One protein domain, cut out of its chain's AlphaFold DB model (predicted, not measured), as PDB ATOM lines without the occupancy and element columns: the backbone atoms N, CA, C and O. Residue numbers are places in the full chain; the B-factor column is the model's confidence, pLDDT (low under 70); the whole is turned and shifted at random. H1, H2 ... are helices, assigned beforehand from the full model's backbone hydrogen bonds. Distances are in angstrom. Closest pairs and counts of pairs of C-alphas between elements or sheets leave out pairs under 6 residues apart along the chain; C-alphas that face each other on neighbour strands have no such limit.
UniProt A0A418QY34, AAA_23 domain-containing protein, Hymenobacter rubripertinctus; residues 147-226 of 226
ATOM      1  N   GLN A 147      86.052  94.652 120.407       66.44
ATOM      2  CA  GLN A 147      87.012  94.863 121.487       66.44
ATOM      3  C   GLN A 147      86.420  95.784 122.558       66.44
ATOM      4  O   GLN A 147      85.675  96.715 122.250       66.44
ATOM      5  N   ILE A 148      86.796  95.535 123.813       68.62
ATOM      6  CA  ILE A 148      86.427  96.385 124.944       68.62
ATOM      7  C   ILE A 148      86.999  97.786 124.706       68.62
ATOM      8  O   ILE A 148      88.202  97.951 124.481       68.62
ATOM      9  N   PHE A 149      86.135  98.799 124.758       69.31
ATOM     10  CA  PHE A 149      86.546 100.192 124.642       69.31
ATOM     11  C   PHE A 149      87.397 100.582 125.854       69.31
ATOM     12  O   PHE A 149      86.899 100.661 126.973       69.31
ATOM     13  N   LYS A 150      88.688 100.843 125.626       74.81
ATOM     14  CA  LYS A 150      89.584 101.428 126.629       74.81
ATOM     15  C   LYS A 150      89.679 102.927 126.392       74.81
ATOM     16  O   LYS A 150      89.978 103.360 125.277       74.81
ATOM     17  N   TYR A 151      89.413 103.722 127.420       76.44
ATOM     18  CA  TYR A 151      89.673 105.154 127.366       76.44
ATOM     19  C   TYR A 151      91.157 105.413 127.594       76.44
ATOM     20  O   TYR A 151      91.759 104.853 128.506       76.44
ATOM     21  N   GLN A 152      91.732 106.272 126.758       82.56
ATOM     22  CA  GLN A 152      93.092 106.765 126.912       82.56
ATOM     23  C   GLN A 152      93.067 108.290 126.842       82.56
ATOM     24  O   GLN A 152      92.305 108.879 126.068       82.56
ATOM     25  N   GLN A 153      93.873 108.928 127.685       83.31
ATOM     26  CA  GLN A 153      94.034 110.373 127.666       83.31
ATOM     27  C   GLN A 153      94.725 110.806 126.369       83.31
ATOM     28  O   GLN A 153      95.692 110.186 125.930       83.31
ATOM     29  N   VAL A 154      94.222 111.884 125.770       84.62
ATOM     30  CA  VAL A 154      94.869 112.554 124.638       84.62
ATOM     31  C   VAL A 154      95.862 113.553 125.224       84.62
ATOM     32  O   VAL A 154      95.443 114.521 125.850       84.62
ATOM     33  N   VAL A 155      97.159 113.262 125.101       84.06
ATOM     34  CA  VAL A 155      98.247 114.078 125.682       84.06
ATOM     35  C   VAL A 155      98.695 115.179 124.718       84.06
ATOM     36  O   VAL A 155      99.058 116.268 125.146       84.06
ATOM     37  N   SER A 156      98.632 114.915 123.414       82.38
ATOM     38  CA  SER A 156      98.960 115.869 122.359       82.38
ATOM     39  C   SER A 156      97.904 115.822 121.260       82.38
ATOM     40  O   SER A 156      97.275 114.791 121.021       82.38
ATOM     41  N   ILE A 157      97.689 116.965 120.611       77.44
ATOM     42  CA  ILE A 157      96.767 117.104 119.485       77.44
ATOM     43  C   ILE A 157      97.584 117.636 118.320       77.44
ATOM     44  O   ILE A 157      98.260 118.659 118.439       77.44
ATOM     45  N   HIS A 158      97.525 116.944 117.186       70.81
ATOM     46  CA  HIS A 158      98.128 117.462 115.969       70.81
ATOM     47  C   HIS A 158      97.375 118.717 115.502       70.81
ATOM     48  O   HIS A 158      96.153 118.711 115.345       70.81
ATOM     49  N   THR A 159      98.124 119.796 115.264       72.06
ATOM     50  CA  THR A 159      97.601 121.075 114.753       72.06
ATOM     51  C   THR A 159      97.238 121.010 113.272       72.06
ATOM     52  O   THR A 159      96.488 121.850 112.780       72.06
ATOM     53  N   ALA A 160      97.737 120.000 112.553       75.81
ATOM     54  CA  ALA A 160      97.346 119.732 111.180       75.81
ATOM     55  C   ALA A 160      95.873 119.300 111.125       75.81
ATOM     56  O   ALA A 160      95.456 118.353 111.797       75.81
ATOM     57  N   ARG A 161      95.087 119.983 110.288       74.19
ATOM     58  CA  ARG A 161      93.689 119.626 110.040       74.19
ATOM     59  C   ARG A 161      93.623 118.231 109.427       74.19
ATOM     60  O   ARG A 161      94.082 118.033 108.307       74.19
ATOM     61  N   ARG A 162      92.968 117.298 110.116       84.19
ATOM     62  CA  ARG A 162      92.621 115.992 109.542       84.19
ATOM     63  C   ARG A 162      91.395 116.110 108.651       84.19
ATOM     64  O   ARG A 162      90.395 116.713 109.035       84.19
ATOM     65  N   THR A 163      91.437 115.515 107.473       87.81
ATOM     66  CA  THR A 163      90.260 115.364 106.612       87.81
ATOM     67  C   THR A 163      89.362 114.223 107.104       87.81
ATOM     68  O   THR A 163      89.771 113.383 107.909       87.81
ATOM     69  N   LYS A 164      88.113 114.172 106.621       88.31
ATOM     70  CA  LYS A 164      87.176 113.082 106.953       88.31
ATOM     71  C   LYS A 164      87.725 111.717 106.522       88.31
ATOM     72  O   LYS A 164      87.597 110.753 107.271       88.31
ATOM     73  N   ASP A 165      88.361 111.648 105.354       89.00
ATOM     74  CA  ASP A 165      88.942 110.414 104.819       89.00
ATOM     75  C   ASP A 165      90.158 109.944 105.629       89.00
ATOM     76  O   ASP A 165      90.301 108.750 105.894       89.00
ATOM     77  N   GLU A 166      91.011 110.863 106.086       89.50
ATOM     78  CA  GLU A 166      92.138 110.533 106.971       89.50
ATOM     79  C   GLU A 166      91.663 110.038 108.335       89.50
ATOM     80  O   GLU A 166      92.138 109.010 108.819       89.50
ATOM     81  N   ALA A 167      90.687 110.725 108.935       88.69
ATOM     82  CA  ALA A 167      90.070 110.308 110.188       88.69
ATOM     83  C   ALA A 167      89.456 108.905 110.083       88.69
ATOM     84  O   ALA A 167      89.694 108.048 110.937       88.69
ATOM     85  N   TYR A 168      88.712 108.650 109.003       89.69
ATOM     86  CA  TYR A 168      88.156 107.333 108.710       89.69
ATOM     87  C   TYR A 168      89.258 106.275 108.582       89.69
ATOM     88  O   TYR A 168      89.186 105.240 109.244       89.69
ATOM     89  N   ARG A 169      90.306 106.542 107.789       88.75
ATOM     90  CA  ARG A 169      91.421 105.607 107.584       88.75
ATOM     91  C   ARG A 169      92.128 105.250 108.887       88.75
ATOM     92  O   ARG A 169      92.419 104.076 109.086       88.75
ATOM     93  N   LEU A 170      92.366 106.218 109.773       88.56
ATOM     94  CA  LEU A 170      93.007 105.976 111.071       88.56
ATOM     95  C   LEU A 170      92.196 104.999 111.929       88.56
ATOM     96  O   LEU A 170      92.727 104.008 112.436       88.56
ATOM     97  N   VAL A 171      90.891 105.247 112.057       87.69
ATOM     98  CA  VAL A 171      89.998 104.385 112.843       87.69
ATOM     99  C   VAL A 171      89.862 103.008 112.196       87.69
ATOM    100  O   VAL A 171      89.920 101.997 112.899       87.69
ATOM    101  N   PHE A 172      89.724 102.956 110.871       87.31
ATOM    102  CA  PHE A 172      89.620 101.715 110.109       87.31
ATOM    103  C   PHE A 172      90.879 100.846 110.256       87.31
ATOM    104  O   PHE A 172      90.779  99.674 110.616       87.31
ATOM    105  N   GLN A 173      92.069 101.424 110.066       86.25
ATOM    106  CA  GLN A 173      93.344 100.718 110.217       86.25
ATOM    107  C   GLN A 173      93.557 100.221 111.649       86.25
ATOM    108  O   GLN A 173      93.951  99.073 111.843       86.25
ATOM    109  N   SER A 174      93.246 101.044 112.657       84.62
ATOM    110  CA  SER A 174      93.342 100.616 114.058       84.62
ATOM    111  C   SER A 174      92.388  99.456 114.357       84.62
ATOM    112  O   SER A 174      92.781  98.478 114.997       84.62
ATOM    113  N   ASN A 175      91.163  99.494 113.820       82.94
ATOM    114  CA  ASN A 175      90.201  98.404 113.960       82.94
ATOM    115  C   ASN A 175      90.688  97.102 113.298       82.94
ATOM    116  O   ASN A 175      90.598  96.041 113.915       82.94
ATOM    117  N   MET A 176      91.264  97.192 112.097       81.69
ATOM    118  CA  MET A 176      91.817  96.050 111.365       81.69
ATOM    119  C   MET A 176      93.034  95.432 112.070       81.69
ATOM    120  O   MET A 176      93.094  94.218 112.258       81.69
ATOM    121  N   ASN A 177      93.984  96.255 112.527       82.94
ATOM    122  CA  ASN A 177      95.165  95.788 113.264       82.94
ATOM    123  C   ASN A 177      94.762  95.010 114.521       82.94
ATOM    124  O   ASN A 177      95.290  93.936 114.809       82.94
ATOM    125  N   ARG A 178      93.766  95.536 115.235       79.88
ATOM    126  CA  ARG A 178      93.192  94.928 116.433       79.88
ATOM    127  C   ARG A 178      92.464  93.620 116.148       79.88
ATOM    128  O   ARG A 178      92.581  92.689 116.941       79.88
ATOM    129  N   TYR A 179      91.727  93.550 115.041       77.94
ATOM    130  CA  TYR A 179      91.075  92.319 114.599       77.94
ATOM    131  C   TYR A 179      92.093  91.217 114.285       77.94
ATOM    132  O   TYR A 179      91.922  90.088 114.732       77.94
ATOM    133  N   ASN A 180      93.201  91.561 113.625       78.62
ATOM    134  CA  ASN A 180      94.285  90.629 113.300       78.62
ATOM    135  C   ASN A 180      95.132  90.205 114.518       78.62
ATOM    136  O   ASN A 180      96.199  89.622 114.354       78.62
ATOM    137  N   GLY A 181      94.704  90.523 115.745       74.12
ATOM    138  CA  GLY A 181      95.430  90.178 116.968       74.12
ATOM    139  C   GLY A 181      96.701  90.997 117.198       74.12
ATOM    140  O   GLY A 181      97.420  90.745 118.161       74.12
ATOM    141  N   ASN A 182      96.970  92.015 116.374       69.31
ATOM    142  CA  ASN A 182      98.103  92.916 116.555       69.31
ATOM    143  C   ASN A 182      97.746  93.985 117.598       69.31
ATOM    144  O   ASN A 182      97.447  95.141 117.292       69.31
ATOM    145  N   VAL A 183      97.703  93.557 118.860       64.56
ATOM    146  CA  VAL A 183      97.372  94.399 120.013       64.56
ATOM    147  C   VAL A 183      98.662  94.825 120.712       64.56
ATOM    148  O   VAL A 183      98.892  94.517 121.877       64.56
ATOM    149  N   ASN A 184      99.530  95.537 119.994       67.81
ATOM    150  CA  ASN A 184     100.665  96.193 120.636       67.81
ATOM    151  C   ASN A 184     100.148  97.234 121.638       67.81
ATOM    152  O   ASN A 184      99.336  98.091 121.281       67.81
ATOM    153  N   ALA A 185     100.645  97.193 122.878       63.41
ATOM    154  CA  ALA A 185     100.270  98.139 123.935       63.41
ATOM    155  C   ALA A 185     100.549  99.607 123.553       63.41
ATOM    156  O   ALA A 185      99.882 100.513 124.046       63.41
ATOM    157  N   ASN A 186     101.484  99.822 122.624       70.25
ATOM    158  CA  ASN A 186     101.874 101.138 122.126       70.25
ATOM    159  C   ASN A 186     100.956 101.684 121.020       70.25
ATOM    160  O   ASN A 186     101.122 102.836 120.631       70.25
ATOM    161  N   ILE A 187     100.009 100.894 120.492       73.38
ATOM    162  CA  ILE A 187      99.062 101.364 119.471       73.38
ATOM    163  C   ILE A 187      97.808 101.913 120.167       73.38
ATOM    164  O   ILE A 187      97.071 101.138 120.794       73.38
ATOM    165  N   PRO A 188      97.504 103.218 120.028       79.12
ATOM    166  CA  PRO A 188      96.324 103.815 120.635       79.12
ATOM    167  C   PRO A 188      95.013 103.097 120.258       79.12
ATOM    168  O   PRO A 188      94.871 102.543 119.157       79.12
ATOM    169  N   PRO A 189      94.021 103.058 121.162       81.31
ATOM    170  CA  PRO A 189      92.709 102.493 120.873       81.31
ATOM    171  C   PRO A 189      91.919 103.349 119.885       81.31
ATOM    172  O   PRO A 189      92.157 104.542 119.728       81.31
ATOM    173  N   ASN A 190      90.919 102.745 119.241       83.81
ATOM    174  CA  ASN A 190      90.036 103.451 118.305       83.81
ATOM    175  C   ASN A 190      89.401 104.699 118.942       83.81
ATOM    176  O   ASN A 190      89.287 105.735 118.296       83.81
ATOM    177  N   SER A 191      89.037 104.604 120.222       84.88
ATOM    178  CA  SER A 191      88.520 105.709 121.036       84.88
ATOM    179  C   SER A 191      89.481 106.897 121.103       84.88
ATOM    180  O   SER A 191      89.022 108.034 121.051       84.88
ATOM    181  N   PHE A 192      90.793 106.651 121.181       88.38
ATOM    182  CA  PHE A 192      91.807 107.702 121.180       88.38
ATOM    183  C   PHE A 192      91.784 108.464 119.855       88.38
ATOM    184  O   PHE A 192      91.623 109.679 119.871       88.38
ATOM    185  N   TYR A 193      91.849 107.763 118.719       87.50
ATOM    186  CA  TYR A 193      91.849 108.405 117.398       87.50
ATOM    187  C   TYR A 193      90.558 109.177 117.115       87.50
ATOM    188  O   TYR A 193      90.605 110.272 116.555       87.50
ATOM    189  N   ILE A 194      89.410 108.633 117.532       88.94
ATOM    190  CA  ILE A 194      88.122 109.328 117.433       88.94
ATOM    191  C   ILE A 194      88.159 110.604 118.277       88.94
ATOM    192  O   ILE A 194      87.877 111.684 117.764       88.94
ATOM    193  N   LYS A 195      88.551 110.500 119.552       88.75
ATOM    194  CA  LYS A 195      88.601 111.638 120.476       88.75
ATOM    195  C   LYS A 195      89.563 112.721 119.989       88.75
ATOM    196  O   LYS A 195      89.196 113.887 119.951       88.75
ATOM    197  N   GLU A 196      90.768 112.339 119.587       88.50
ATOM    198  CA  GLU A 196      91.791 113.261 119.098       88.50
ATOM    199  C   GLU A 196      91.337 113.992 117.824       88.50
ATOM    200  O   GLU A 196      91.510 115.205 117.705       88.50
ATOM    201  N   THR A 197      90.699 113.277 116.892       89.00
ATOM    202  CA  THR A 197      90.144 113.872 115.669       89.00
ATOM    203  C   THR A 197      89.045 114.880 115.990       89.00
ATOM    204  O   THR A 197      89.062 115.985 115.453       89.00
ATOM    205  N   LEU A 198      88.110 114.530 116.881       87.69
ATOM    206  CA  LEU A 198      87.021 115.425 117.277       87.69
ATOM    207  C   LEU A 198      87.546 116.694 117.952       87.69
ATOM    208  O   LEU A 198      87.080 117.782 117.630       87.69
ATOM    209  N   ILE A 199      88.547 116.571 118.829       85.81
ATOM    210  CA  ILE A 199      89.182 117.733 119.461       85.81
ATOM    211  C   ILE A 199      89.896 118.594 118.410       85.81
ATOM    212  O   ILE A 199      89.701 119.803 118.381       85.81
ATOM    213  N   SER A 200      90.670 117.988 117.503       84.94
ATOM    214  CA  SER A 200      91.349 118.708 116.413       84.94
ATOM    215  C   SER A 200      90.358 119.468 115.519       84.94
ATOM    216  O   SER A 200      90.596 120.622 115.164       84.94
ATOM    217  N   TRP A 201      89.205 118.868 115.204       85.75
ATOM    218  CA  TRP A 201      88.140 119.532 114.449       85.75
ATOM    219  C   TRP A 201      87.449 120.644 115.233       85.75
ATOM    220  O   TRP A 201      87.172 121.688 114.648       85.75
ATOM    221  N   ALA A 202      87.226 120.468 116.535       82.75
ATOM    222  CA  ALA A 202      86.691 121.523 117.394       82.75
ATOM    223  C   ALA A 202      87.679 122.699 117.560       82.75
ATOM    224  O   ALA A 202      87.290 123.855 117.694       82.75
ATOM    225  N   MET A 203      88.984 122.433 117.515       78.12
ATOM    226  CA  MET A 203      90.002 123.483 117.559       78.12
ATOM    227  C   MET A 203      90.135 124.222 116.227       78.12
ATOM    228  O   MET A 203      90.205 125.447 116.209       78.12
ATOM    229  N   GLY A 204      90.192 123.489 115.113       74.56
ATOM    230  CA  GLY A 204      90.501 124.060 113.801       74.56
ATOM    231  C   GLY A 204      89.294 124.450 112.945       74.56
ATOM    232  O   GLY A 204      89.461 125.196 111.985       74.56
ATOM    233  N   GLY A 205      88.104 123.914 113.226       68.31
ATOM    234  CA  GLY A 205      86.928 124.046 112.359       68.31
ATOM    235  C   GLY A 205      85.814 124.929 112.911       68.31
ATOM    236  O   GLY A 205      85.187 125.647 112.142       68.31
ATOM    237  N   SER A 206      85.568 124.883 114.217       59.16
ATOM    238  CA  SER A 206      84.380 125.484 114.836       59.16
ATOM    239  C   SER A 206      84.617 126.829 115.519       59.16
ATOM    240  O   SER A 206      83.677 127.374 116.065       59.16
ATOM    241  N   GLY A 207      85.851 127.349 115.539       51.06
ATOM    242  CA  GLY A 207      86.193 128.694 116.033       51.06
ATOM    243  C   GLY A 207      85.379 129.203 117.239       51.06
ATOM    244  O   GLY A 207      84.316 129.781 117.067       51.06
ATOM    245  N   ASN A 208      85.906 129.074 118.461       54.91
ATOM    246  CA  ASN A 208      85.339 129.631 119.707       54.91
ATOM    247  C   ASN A 208      83.925 129.170 120.138       54.91
ATOM    248  O   ASN A 208      83.566 129.433 121.281       54.91
ATOM    249  N   GLU A 209      83.136 128.464 119.320       66.31
ATOM    250  CA  GLU A 209      81.790 128.017 119.736       66.31
ATOM    251  C   GLU A 209      81.826 126.834 120.725       66.31
ATOM    252  O   GLU A 209      81.001 126.745 121.629       66.31
ATOM    253  N   PHE A 210      82.832 125.958 120.602       63.72
ATOM    254  CA  PHE A 210      83.042 124.805 121.496       63.72
ATOM    255  C   PHE A 210      84.242 124.967 122.441       63.72
ATOM    256  O   PHE A 210      84.533 124.064 123.223       63.72
ATOM    257  N   ILE A 211      84.962 126.091 122.360       67.31
ATOM    258  CA  ILE A 211      86.159 126.367 123.164       67.31
ATOM    259  C   ILE A 211      85.939 127.686 123.896       67.31
ATOM    260  O   ILE A 211      86.167 128.763 123.352       67.31
ATOM    261  N   THR A 212      85.483 127.601 125.143       68.38
ATOM    262  CA  THR A 212      85.358 128.763 126.024       68.38
ATOM    263  C   THR A 212      86.708 129.088 126.647       68.38
ATOM    264  O   THR A 212      87.367 128.211 127.205       68.38
ATOM    265  N   GLY A 213      87.122 130.353 126.568       68.19
ATOM    266  CA  GLY A 213      88.347 130.811 127.216       68.19
ATOM    267  C   GLY A 213      88.234 130.735 128.738       68.19
ATOM    268  O   GLY A 213      87.269 131.231 129.309       68.19
ATOM    269  N   ASP A 214      89.244 130.159 129.374       78.81
ATOM    270  CA  ASP A 214      89.334 130.032 130.826       78.81
ATOM    271  C   ASP A 214      89.748 131.375 131.468       78.81
ATOM    272  O   ASP A 214      90.784 131.956 131.126       78.81
ATOM    273  N   GLU A 215      88.912 131.891 132.372       78.88
ATOM    274  CA  GLU A 215      89.126 133.165 133.068       78.88
ATOM    275  C   GLU A 215      90.344 133.146 134.008       78.88
ATOM    276  O   GLU A 215      91.009 134.172 134.171       78.88
ATOM    277  N   GLU A 216      90.689 131.998 134.591       79.25
ATOM    278  CA  GLU A 216      91.870 131.849 135.445       79.25
ATOM    279  C   GLU A 216      93.150 131.983 134.616       79.25
ATOM    280  O   GLU A 216      94.036 132.778 134.937       79.25
ATOM    281  N   LEU A 217      93.204 131.294 133.476       73.69
ATOM    282  CA  LEU A 217      94.310 131.390 132.521       73.69
ATOM    283  C   LEU A 217      94.450 132.796 131.924       73.69
ATOM    284  O   LEU A 217      95.574 133.262 131.705       73.69
ATOM    285  N   LYS A 218      93.338 133.507 131.688       73.75
ATOM    286  CA  LYS A 218      93.370 134.919 131.267       73.75
ATOM    287  C   LYS A 218      93.995 135.809 132.340       73.75
ATOM    288  O   LYS A 218      94.863 136.619 132.014       73.75
ATOM    289  N   ARG A 219      93.590 135.650 133.606       75.06
ATOM    290  CA  ARG A 219      94.169 136.394 134.738       75.06
ATOM    291  C   ARG A 219      95.651 136.072 134.914       75.06
ATOM    292  O   ARG A 219      96.454 136.990 135.039       75.06
ATOM    293  N   TRP A 220      96.030 134.798 134.844       77.19
ATOM    294  CA  TRP A 220      97.422 134.361 134.956       77.19
ATOM    295  C   TRP A 220      98.312 134.936 133.845       77.19
ATOM    296  O   TRP A 220      99.408 135.422 134.130       77.19
ATOM    297  N   ARG A 221      97.834 134.954 132.591       70.94
ATOM    298  CA  ARG A 221      98.534 135.619 131.479       70.94
ATOM    299  C   ARG A 221      98.749 137.106 131.742       70.94
ATOM    300  O   ARG A 221      99.829 137.611 131.466       70.94
ATOM    301  N   TRP A 222      97.740 137.800 132.262       70.19
ATOM    302  CA  TRP A 222      97.833 139.231 132.551       70.19
ATOM    303  C   TRP A 222      98.816 139.562 133.679       70.19
ATOM    304  O   TRP A 222      99.499 140.580 133.598       70.19
ATOM    305  N   TYR A 223      98.911 138.713 134.706       69.69
ATOM    306  CA  TYR A 223      99.820 138.923 135.837       69.69
ATOM    307  C   TYR A 223     101.289 138.602 135.525       69.69
ATOM    308  O   TYR A 223     102.159 139.250 136.091       69.69
ATOM    309  N   ASN A 224     101.568 137.644 134.635       64.56
ATOM    310  CA  ASN A 224     102.937 137.187 134.336       64.56
ATOM    311  C   ASN A 224     103.519 137.726 133.014       64.56
ATOM    312  O   ASN A 224     104.630 137.359 132.646       64.56
ATOM    313  N   ALA A 225     102.767 138.540 132.265       59.62
ATOM    314  CA  ALA A 225     103.229 139.177 131.024       59.62
ATOM    315  C   ALA A 225     103.669 140.647 131.207       59.62
ATOM    316  O   ALA A 225     103.865 141.352 130.217       59.62
ATOM    317  N   ARG A 226     103.799 141.108 132.457       46.91
ATOM    318  CA  ARG A 226     104.503 142.340 132.849       46.91
ATOM    319  C   ARG A 226     105.816 141.967 133.517       46.91
ATOM    320  O   ARG A 226     106.765 142.759 133.363       46.91
TER     321      ARG A 226
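What this domain is: This is residues 147 to 226 of the 226 residues of the protein "AAA_23 domain-containing protein" of Hymenobacter rubripertinctus (UniProt A0A418QY34). Two helices, H1 and H2, lie side by side as a helical hairpin, and a small third helix, H3, sits far off on an arm, residues 212 to 226, that sticks out from this body. The stretch before H1, residues 147 to 163, has no named element and wraps round one side of H2 before it enters H1. The printed part has 80 residues with three named helices, in the order H1, H2, H3, and no named strand; the class is all helix. The whole is loose, with a radius of gyration of the C-alphas of 16.8 A, and spans 56 by 25 by 19 A, its length drawn out by the arm.

How they stand to each other: Begin with the longest helix, H1, residues 164 to 179, and look from there to H2, residues 190 to 204. They touch, and their closest C-alphas, those of Val 171 and Asn 190, are 5.5 A apart. They form a helical hairpin, opposite ways at a shallow tilt of 14 degrees, with centres 13.3 A apart. Farther on, H3, residues 215 to 224, is apart from H1 and from H2. In H1, H2 and H3 every O i to N i+4 pair is within hydrogen-bond range.

Where its parts are: Find C-alpha 164 at (87.176, 113.082, 106.953); from there H1 runs 22.5 A to C-alpha 179. H2 begins at C-alpha 190, at (90.036, 103.451, 118.305), and runs 21.1 A to C-alpha 204. H3 runs 14.4 A from C-alpha 215 to C-alpha 224, at (102.937, 137.187, 134.336).

The domain as a whole: The two C-alphas farthest apart, those of Asn 180 and Arg 226, are 56.2 A apart. Without residues 212 to 226, which stand free, the body spans 40 by 23 by 17 A. The printed part has no cut, and both links, H1 to H2 and H2 to H3, are short. The mean pLDDT of the printed part is 77.2; look for values under 70 at residues 147 to 149, 182 to 185, 205 to 213 and 223 to 226.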